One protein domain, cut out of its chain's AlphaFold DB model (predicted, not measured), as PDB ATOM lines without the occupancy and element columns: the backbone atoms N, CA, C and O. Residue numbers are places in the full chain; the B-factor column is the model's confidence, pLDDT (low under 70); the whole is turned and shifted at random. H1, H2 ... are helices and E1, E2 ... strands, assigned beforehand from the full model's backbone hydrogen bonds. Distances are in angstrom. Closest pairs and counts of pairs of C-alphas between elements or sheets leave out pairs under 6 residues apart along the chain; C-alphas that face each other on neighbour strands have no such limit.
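AT A GLANCE: This is residues 10 to 63 of the 63 residues of an uncharacterized protein of Blastocatellia bacterium (UniProt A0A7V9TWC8). A twisted three-stranded sheet, made of the long hairpin E2 and E3 with the short E1 at E3's free side, has both helices over one face, H2 across the strands and the short H1 over E3; the other face is bare. The outline is elongated, 35 by 19 by 15 A, with the hairpin's turn at one end. The printed part has 54 residues, in the order E1, H1, H2, E2, E3; the sheet's order is E1, E3, E2, antiparallel throughout. The class is mixed, helices and strands, and the whole is compact, with a radius of gyration of the C-alphas of 10.9 A.

IN THESE COORDINATES: E3, residues 55 to 62, is 20.1 A long and E2, residues 42 to 49, 19.8 A. E1, residues 10 to 14, begins at C-alpha 10 (292.153, 151.311, 206.861). H2, residues 24 to 35, is 15.8 A long; H1 is residues 15 to 19. E3 ends at C-alpha 62 (292.167, 151.426, 200.730).

HOW THE PARTS SIT: The hairpin E2 and E3 is antiparallel at 160 degrees, with N 46 and O 59 2.8 A apart, within hydrogen-bond range. E1 and E3 are antiparallel at 150 degrees, with N 11 and O 60 within range at 2.8 A. E1, H1, H2 and E2 form a split strand-helix-strand unit, two strands running the same way with E3 between them, its crossover right-handed. H2 is on the sheet at a height of 9.1 A, across the strands at 88 degrees to E2 on the local plane; its closest C-alphas to E2 are Glu 28 and Val 42, 6.4 A. H1, on the same face, has a height of 7.5 A. H1 and H2 only just touch, with 3 pairs of C-alphas within 8 A, through residues 27 to 30 of H2 alone; the closest are Val 18 and Leu 27, 6.8 A. In both helices every O i to N i+4 pair is within hydrogen-bond range.

THE WHOLE: The C-alphas farthest apart, Asp 39 and Asp 52, are 35.5 A apart. The printed part has no cut and no long link. Residues 17 to 23, of which 17 to 19 belong to H1, have pLDDT under 70.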
ATOM      1  N   THR A  10     292.088 149.914 206.435       76.12
ATOM      2  CA  THR A  10     292.153 151.311 206.861       76.12
ATOM      3  C   THR A  10     293.579 151.615 207.298       76.12
ATOM      4  O   THR A  10     294.129 150.955 208.182       76.12
ATOM      5  N   LEU A  11     294.207 152.585 206.641       77.75
ATOM      6  CA  LEU A  11     295.558 153.035 206.932       77.75
ATOM      7  C   LEU A  11     295.492 154.368 207.676       77.75
ATOM      8  O   LEU A  11     294.958 155.345 207.156       77.75
ATOM      9  N   VAL A  12     296.060 154.426 208.877       80.00
ATOM     10  CA  VAL A  12     296.219 155.692 209.601       80.00
ATOM     11  C   VAL A  12     297.557 156.299 209.207       80.00
ATOM     12  O   VAL A  12     298.608 155.710 209.457       80.00
ATOM     13  N   VAL A  13     297.522 157.477 208.590       79.62
ATOM     14  CA  VAL A  13     298.719 158.239 208.223       79.62
ATOM     15  C   VAL A  13     298.784 159.552 208.989       79.62
ATOM     16  O   VAL A  13     297.765 160.187 209.267       79.62
ATOM     17  N   GLY A  14     300.001 159.975 209.327       77.88
ATOM     18  CA  GLY A  14     300.239 161.273 209.953       77.88
ATOM     19  C   GLY A  14     299.833 162.428 209.036       77.88
ATOM     20  O   GLY A  14     299.875 162.311 207.807       77.88
ATOM     21  N   ALA A  15     299.456 163.561 209.634       73.06
ATOM     22  CA  ALA A  15     298.995 164.736 208.890       73.06
ATOM     23  C   ALA A  15     300.026 165.235 207.860       73.06
ATOM     24  O   ALA A  15     299.652 165.655 206.770       73.06
ATOM     25  N   GLU A  16     301.320 165.056 208.136       71.56
ATOM     26  CA  GLU A  16     302.441 165.393 207.248       71.56
ATOM     27  C   GLU A  16     302.405 164.700 205.869       71.56
ATOM     28  O   GLU A  16     302.910 165.236 204.874       71.56
ATOM     29  N   VAL A  17     301.806 163.506 205.794       69.12
ATOM     30  CA  VAL A  17     301.718 162.714 204.560       69.12
ATOM     31  C   VAL A  17     300.640 163.280 203.639       69.12
ATOM     32  O   VAL A  17     300.844 163.311 202.422       69.12
ATOM     33  N   VAL A  18     299.542 163.768 204.227       67.19
ATOM     34  CA  VAL A  18     298.335 164.231 203.527       67.19
ATOM     35  C   VAL A  18     298.321 165.743 203.313       67.19
ATOM     36  O   VAL A  18     297.874 166.185 202.266       67.19
ATOM     37  N   GLU A  19     298.880 166.554 204.217       64.06
ATOM     38  CA  GLU A  19     299.004 168.012 204.016       64.06
ATOM     39  C   GLU A  19     299.806 168.359 202.758       64.06
ATOM     40  O   GLU A  19     299.546 169.363 202.100       64.06
ATOM     41  N   LYS A  20     300.759 167.498 202.386       61.88
ATOM     42  CA  LYS A  20     301.512 167.626 201.132       61.88
ATOM     43  C   LYS A  20     300.791 167.024 199.921       61.88
ATOM     44  O   LYS A  20     301.236 167.249 198.803       61.88
ATOM     45  N   ALA A  21     299.738 166.241 200.133       58.62
ATOM     46  CA  ALA A  21     298.978 165.564 199.093       58.62
ATOM     47  C   ALA A  21     297.608 166.240 198.947       58.62
ATOM     48  O   ALA A  21     296.580 165.713 199.362       58.62
ATOM     49  N   GLN A  22     297.608 167.436 198.356       63.94
ATOM     50  CA  GLN A  22     296.370 168.099 197.930       63.94
ATOM     51  C   GLN A  22     295.699 167.362 196.751       63.94
ATOM     52  O   GLN A  22     294.511 167.553 196.511       63.94
ATOM     53  N   ASP A  23     296.443 166.478 196.072       68.88
ATOM     54  CA  ASP A  23     295.998 165.658 194.945       68.88
ATOM     55  C   ASP A  23     295.911 164.168 195.301       68.88
ATOM     56  O   ASP A  23     296.880 163.557 195.770       68.88
ATOM     57  N   THR A  24     294.771 163.550 194.978       71.50
ATOM     58  CA  THR A  24     294.492 162.120 195.205       71.50
ATOM     59  C   THR A  24     295.538 161.207 194.556       71.50
ATOM     60  O   THR A  24     295.948 160.221 195.161       71.50
ATOM     61  N   ALA A  25     296.045 161.559 193.369       78.06
ATOM     62  CA  ALA A  25     297.049 160.757 192.664       78.06
ATOM     63  C   ALA A  25     298.406 160.717 193.395       78.06
ATOM     64  O   ALA A  25     299.054 159.670 193.465       78.06
ATOM     65  N   GLN A  26     298.837 161.840 193.984       79.25
ATOM     66  CA  GLN A  26     300.063 161.870 194.789       79.25
ATOM     67  C   GLN A  26     299.891 161.116 196.107       79.25
ATOM     68  O   GLN A  26     300.830 160.460 196.570       79.25
ATOM     69  N   LEU A  27     298.699 161.197 196.701       79.88
ATOM     70  CA  LEU A  27     298.360 160.447 197.902       79.88
ATOM     71  C   LEU A  27     298.439 158.939 197.635       79.88
ATOM     72  O   LEU A  27     299.140 158.234 198.355       79.88
ATOM     73  N   GLU A  28     297.811 158.456 196.561       81.88
ATOM     74  CA  GLU A  28     297.874 157.050 196.150       81.88
ATOM     75  C   GLU A  28     299.310 156.581 195.927       81.88
ATOM     76  O   GLU A  28     299.702 155.551 196.465       81.88
ATOM     77  N   GLN A  29     300.133 157.341 195.202       83.38
ATOM     78  CA  GLN A  29     301.523 156.954 194.955       83.38
ATOM     79  C   GLN A  29     302.338 156.841 196.252       83.38
ATOM     80  O   GLN A  29     303.120 155.900 196.418       83.38
ATOM     81  N   ARG A  30     302.135 157.762 197.201       80.50
ATOM     82  CA  ARG A  30     302.778 157.695 198.520       80.50
ATOM     83  C   ARG A  30     302.278 156.521 199.340       80.50
ATOM     84  O   ARG A  30     303.088 155.840 199.957       80.50
ATOM     85  N   LEU A  31     300.976 156.262 199.326       80.06
ATOM     86  CA  LEU A  31     300.388 155.125 200.028       80.06
ATOM     87  C   LEU A  31     300.861 153.800 199.442       80.06
ATOM     88  O   LEU A  31     301.159 152.889 200.202       80.06
ATOM     89  N   ARG A  32     301.014 153.701 198.119       84.06
ATOM     90  CA  ARG A  32     301.600 152.529 197.451       84.06
ATOM     91  C   ARG A  32     303.032 152.285 197.914       84.06
ATOM     92  O   ARG A  32     303.377 151.157 198.248       84.06
ATOM     93  N   ALA A  33     303.841 153.344 197.980       82.12
ATOM     94  CA  ALA A  33     305.214 153.266 198.471       82.12
ATOM     95  C   ALA A  33     305.286 152.920 199.970       82.12
ATOM     96  O   ALA A  33     306.137 152.136 200.375       82.12
ATOM     97  N   PHE A  34     304.383 153.472 200.784       78.06
ATOM     98  CA  PHE A  34     304.358 153.274 202.234       78.06
ATOM     99  C   PHE A  34     303.800 151.902 202.640       78.06
ATOM    100  O   PHE A  34     304.379 151.216 203.476       78.06
ATOM    101  N   ALA A  35     302.689 151.479 202.034       76.38
ATOM    102  CA  ALA A  35     302.046 150.192 202.290       76.38
ATOM    103  C   ALA A  35     302.674 149.033 201.494       76.38
ATOM    104  O   ALA A  35     302.292 147.881 201.689       76.38
ATOM    105  N   GLY A  36     303.591 149.325 200.561       77.75
ATOM    106  CA  GLY A  36     304.220 148.336 199.682       77.75
ATOM    107  C   GLY A  36     303.246 147.637 198.724       77.75
ATOM    108  O   GLY A  36     303.551 146.558 198.220       77.75
ATOM    109  N   ARG A  37     302.060 148.212 198.491       75.75
ATOM    110  CA  ARG A  37     301.017 147.648 197.621       75.75
ATOM    111  C   ARG A  37     300.904 148.476 196.353       75.75
ATOM    112  O   ARG A  37     300.462 149.614 196.420       75.75
ATOM    113  N   SER A  38     301.260 147.908 195.205       74.25
ATOM    114  CA  SER A  38     301.219 148.609 193.909       74.25
ATOM    115  C   SER A  38     299.800 148.833 193.372       74.25
ATOM    116  O   SER A  38     299.584 149.792 192.634       74.25
ATOM    117  N   ASP A  39     298.850 147.977 193.766       77.19
ATOM    118  CA  ASP A  39     297.442 148.001 193.328       77.19
ATOM    119  C   ASP A  39     296.517 148.737 194.316       77.19
ATOM    120  O   ASP A  39     295.316 148.514 194.358       77.19
ATOM    121  N   LEU A  40     297.082 149.610 195.151       80.56
ATOM    122  CA  LEU A  40     296.325 150.335 196.167       80.56
ATOM    123  C   LEU A  40     295.445 151.410 195.520       80.56
ATOM    124  O   LEU A  40     295.954 152.294 194.811       80.56
ATOM    125  N   GLN A  41     294.147 151.347 195.822       81.94
ATOM    126  CA  GLN A  41     293.160 152.376 195.489       81.94
ATOM    127  C   GLN A  41     292.642 153.062 196.744       81.94
ATOM    128  O   GLN A  41     292.209 152.387 197.678       81.94
ATOM    129  N   VAL A  42     292.633 154.395 196.746       81.81
ATOM    130  CA  VAL A  42     292.023 155.168 197.834       81.81
ATOM    131  C   VAL A  42     290.508 155.185 197.649       81.81
ATOM    132  O   VAL A  42     289.988 155.709 196.667       81.81
ATOM    133  N   LEU A  43     289.794 154.608 198.610       83.38
ATOM    134  CA  LEU A  43     288.334 154.578 198.659       83.38
ATOM    135  C   LEU A  43     287.759 155.777 199.412       83.38
ATOM    136  O   LEU A  43     286.683 156.266 199.075       83.38
ATOM    137  N   GLY A  44     288.470 156.250 200.433       81.06
ATOM    138  CA  GLY A  44     288.022 157.352 201.268       81.06
ATOM    139  C   GLY A  44     289.153 157.914 202.110       81.06
ATOM    140  O   GLY A  44     290.077 157.199 202.487       81.06
ATOM    141  N   VAL A  45     289.072 159.210 202.396       82.25
ATOM    142  CA  VAL A  45     290.000 159.909 203.288       82.25
ATOM    143  C   VAL A  45     289.176 160.580 204.377       82.25
ATOM    144  O   VAL A  45     288.350 161.451 204.103       82.25
ATOM    145  N   ARG A  46     289.406 160.184 205.624       83.69
ATOM    146  CA  ARG A  46     288.789 160.763 206.811       83.69
ATOM    147  C   ARG A  46     289.851 161.484 207.623       83.69
ATOM    148  O   ARG A  46     290.880 160.928 207.979       83.69
ATOM    149  N   LYS A  47     289.589 162.746 207.937       84.25
ATOM    150  CA  LYS A  47     290.479 163.556 208.764       84.25
ATOM    151  C   LYS A  47     290.355 163.142 210.229       84.25
ATOM    152  O   LYS A  47     289.249 163.126 210.764       84.25
ATOM    153  N   LEU A  48     291.484 162.870 210.873       84.81
ATOM    154  CA  LEU A  48     291.573 162.722 212.319       84.81
ATOM    155  C   LEU A  48     291.990 164.062 212.920       84.81
ATOM    156  O   LEU A  48     293.059 164.604 212.628       84.81
ATOM    157  N   THR A  49     291.114 164.611 213.750       84.81
ATOM    158  CA  THR A  49     291.381 165.807 214.550       84.81
ATOM    159  C   THR A  49     291.599 165.417 216.000       84.81
ATOM    160  O   THR A  49     290.814 164.665 216.573       84.81
ATOM    161  N   GLY A  50     292.675 165.941 216.579       83.00
ATOM    162  CA  GLY A  50     292.984 165.809 217.992       83.00
ATOM    163  C   GLY A  50     292.054 166.643 218.880       83.00
ATOM    164  O   GLY A  50     291.275 167.462 218.379       83.00
ATOM    165  N   PRO A  51     292.147 166.463 220.207       81.19
ATOM    166  CA  PRO A  51     291.314 167.164 221.192       81.19
ATOM    167  C   PRO A  51     291.481 168.695 221.164       81.19
ATOM    168  O   PRO A  51     290.593 169.434 221.569       81.19
ATOM    169  N   ASP A  52     292.604 169.169 220.642       83.88
ATOM    170  CA  ASP A  52     292.994 170.559 220.428       83.88
ATOM    171  C   ASP A  52     292.497 171.139 219.082       83.88
ATOM    172  O   ASP A  52     292.845 172.259 218.709       83.88
ATOM    173  N   GLY A  53     291.674 170.387 218.338       80.06
ATOM    174  CA  GLY A  53     291.076 170.804 217.062       80.06
ATOM    175  C   GLY A  53     292.044 170.779 215.874       80.06
ATOM    176  O   GLY A  53     291.650 171.058 214.739       80.06
ATOM    177  N   LYS A  54     293.309 170.422 216.110       82.31
ATOM    178  CA  LYS A  54     294.335 170.286 215.076       82.31
ATOM    179  C   LYS A  54     294.243 168.933 214.388       82.31
ATOM    180  O   LYS A  54     293.874 167.934 214.998       82.31
ATOM    181  N   THR A  55     294.602 168.894 213.109       83.44
ATOM    182  CA  THR A  55     294.749 167.634 212.379       83.44
ATOM    183  C   THR A  55     295.890 166.831 212.989       83.44
ATOM    184  O   THR A  55     297.032 167.278 212.958       83.44
ATOM    185  N   THR A  56     295.598 165.658 213.533       84.06
ATOM    186  CA  THR A  56     296.622 164.735 214.044       84.06
ATOM    187  C   THR A  56     296.983 163.681 213.005       84.06
ATOM    188  O   THR A  56     298.104 163.179 212.988       84.06
ATOM    189  N   GLY A  57     296.067 163.389 212.085       84.88
ATOM    190  CA  GLY A  57     296.294 162.432 211.017       84.88
ATOM    191  C   GLY A  57     295.098 162.293 210.096       84.88
ATOM    192  O   GLY A  57     294.170 163.103 210.114       84.88
ATOM    193  N   TYR A  58     295.132 161.243 209.292       85.56
ATOM    194  CA  TYR A  58     294.060 160.869 208.391       85.56
ATOM    195  C   TYR A  58     293.914 159.349 208.391       85.56
ATOM    196  O   TYR A  58     294.902 158.625 208.292       85.56
ATOM    197  N   GLU A  59     292.680 158.877 208.496       86.00
ATOM    198  CA  GLU A  59     292.303 157.513 208.145       86.00
ATOM    199  C   GLU A  59     292.062 157.453 206.645       86.00
ATOM    200  O   GLU A  59     291.326 158.267 206.089       86.00
ATOM    201  N   ILE A  60     292.695 156.495 205.986       84.94
ATOM    202  CA  ILE A  60     292.553 156.292 204.555       84.94
ATOM    203  C   ILE A  60     292.090 154.867 204.335       84.94
ATOM    204  O   ILE A  60     292.815 153.917 204.616       84.94
ATOM    205  N   ASP A  61     290.879 154.731 203.816       84.56
ATOM    206  CA  ASP A  61     290.347 153.445 203.407       84.56
ATOM    207  C   ASP A  61     290.918 153.097 202.039       84.56
ATOM    208  O   ASP A  61     290.799 153.871 201.085       84.56
ATOM    209  N   ILE A  62     291.552 151.933 201.952       84.94
ATOM    210  CA  ILE A  62     292.167 151.426 200.730       84.94
ATOM    211  C   ILE A  62     291.630 150.039 200.389       84.94
ATOM    212  O   ILE A  62     291.297 149.276 201.295       84.94
ATOM    213  N   ARG A  63     291.579 149.682 199.105       81.50
ATOM    214  CA  ARG A  63     291.407 148.285 198.664       81.50
ATOM    215  C   ARG A  63     292.617 147.792 197.898       81.50
ATOM    216  O   ARG A  63     293.274 148.648 197.261       81.50
TER     217      ARG A  63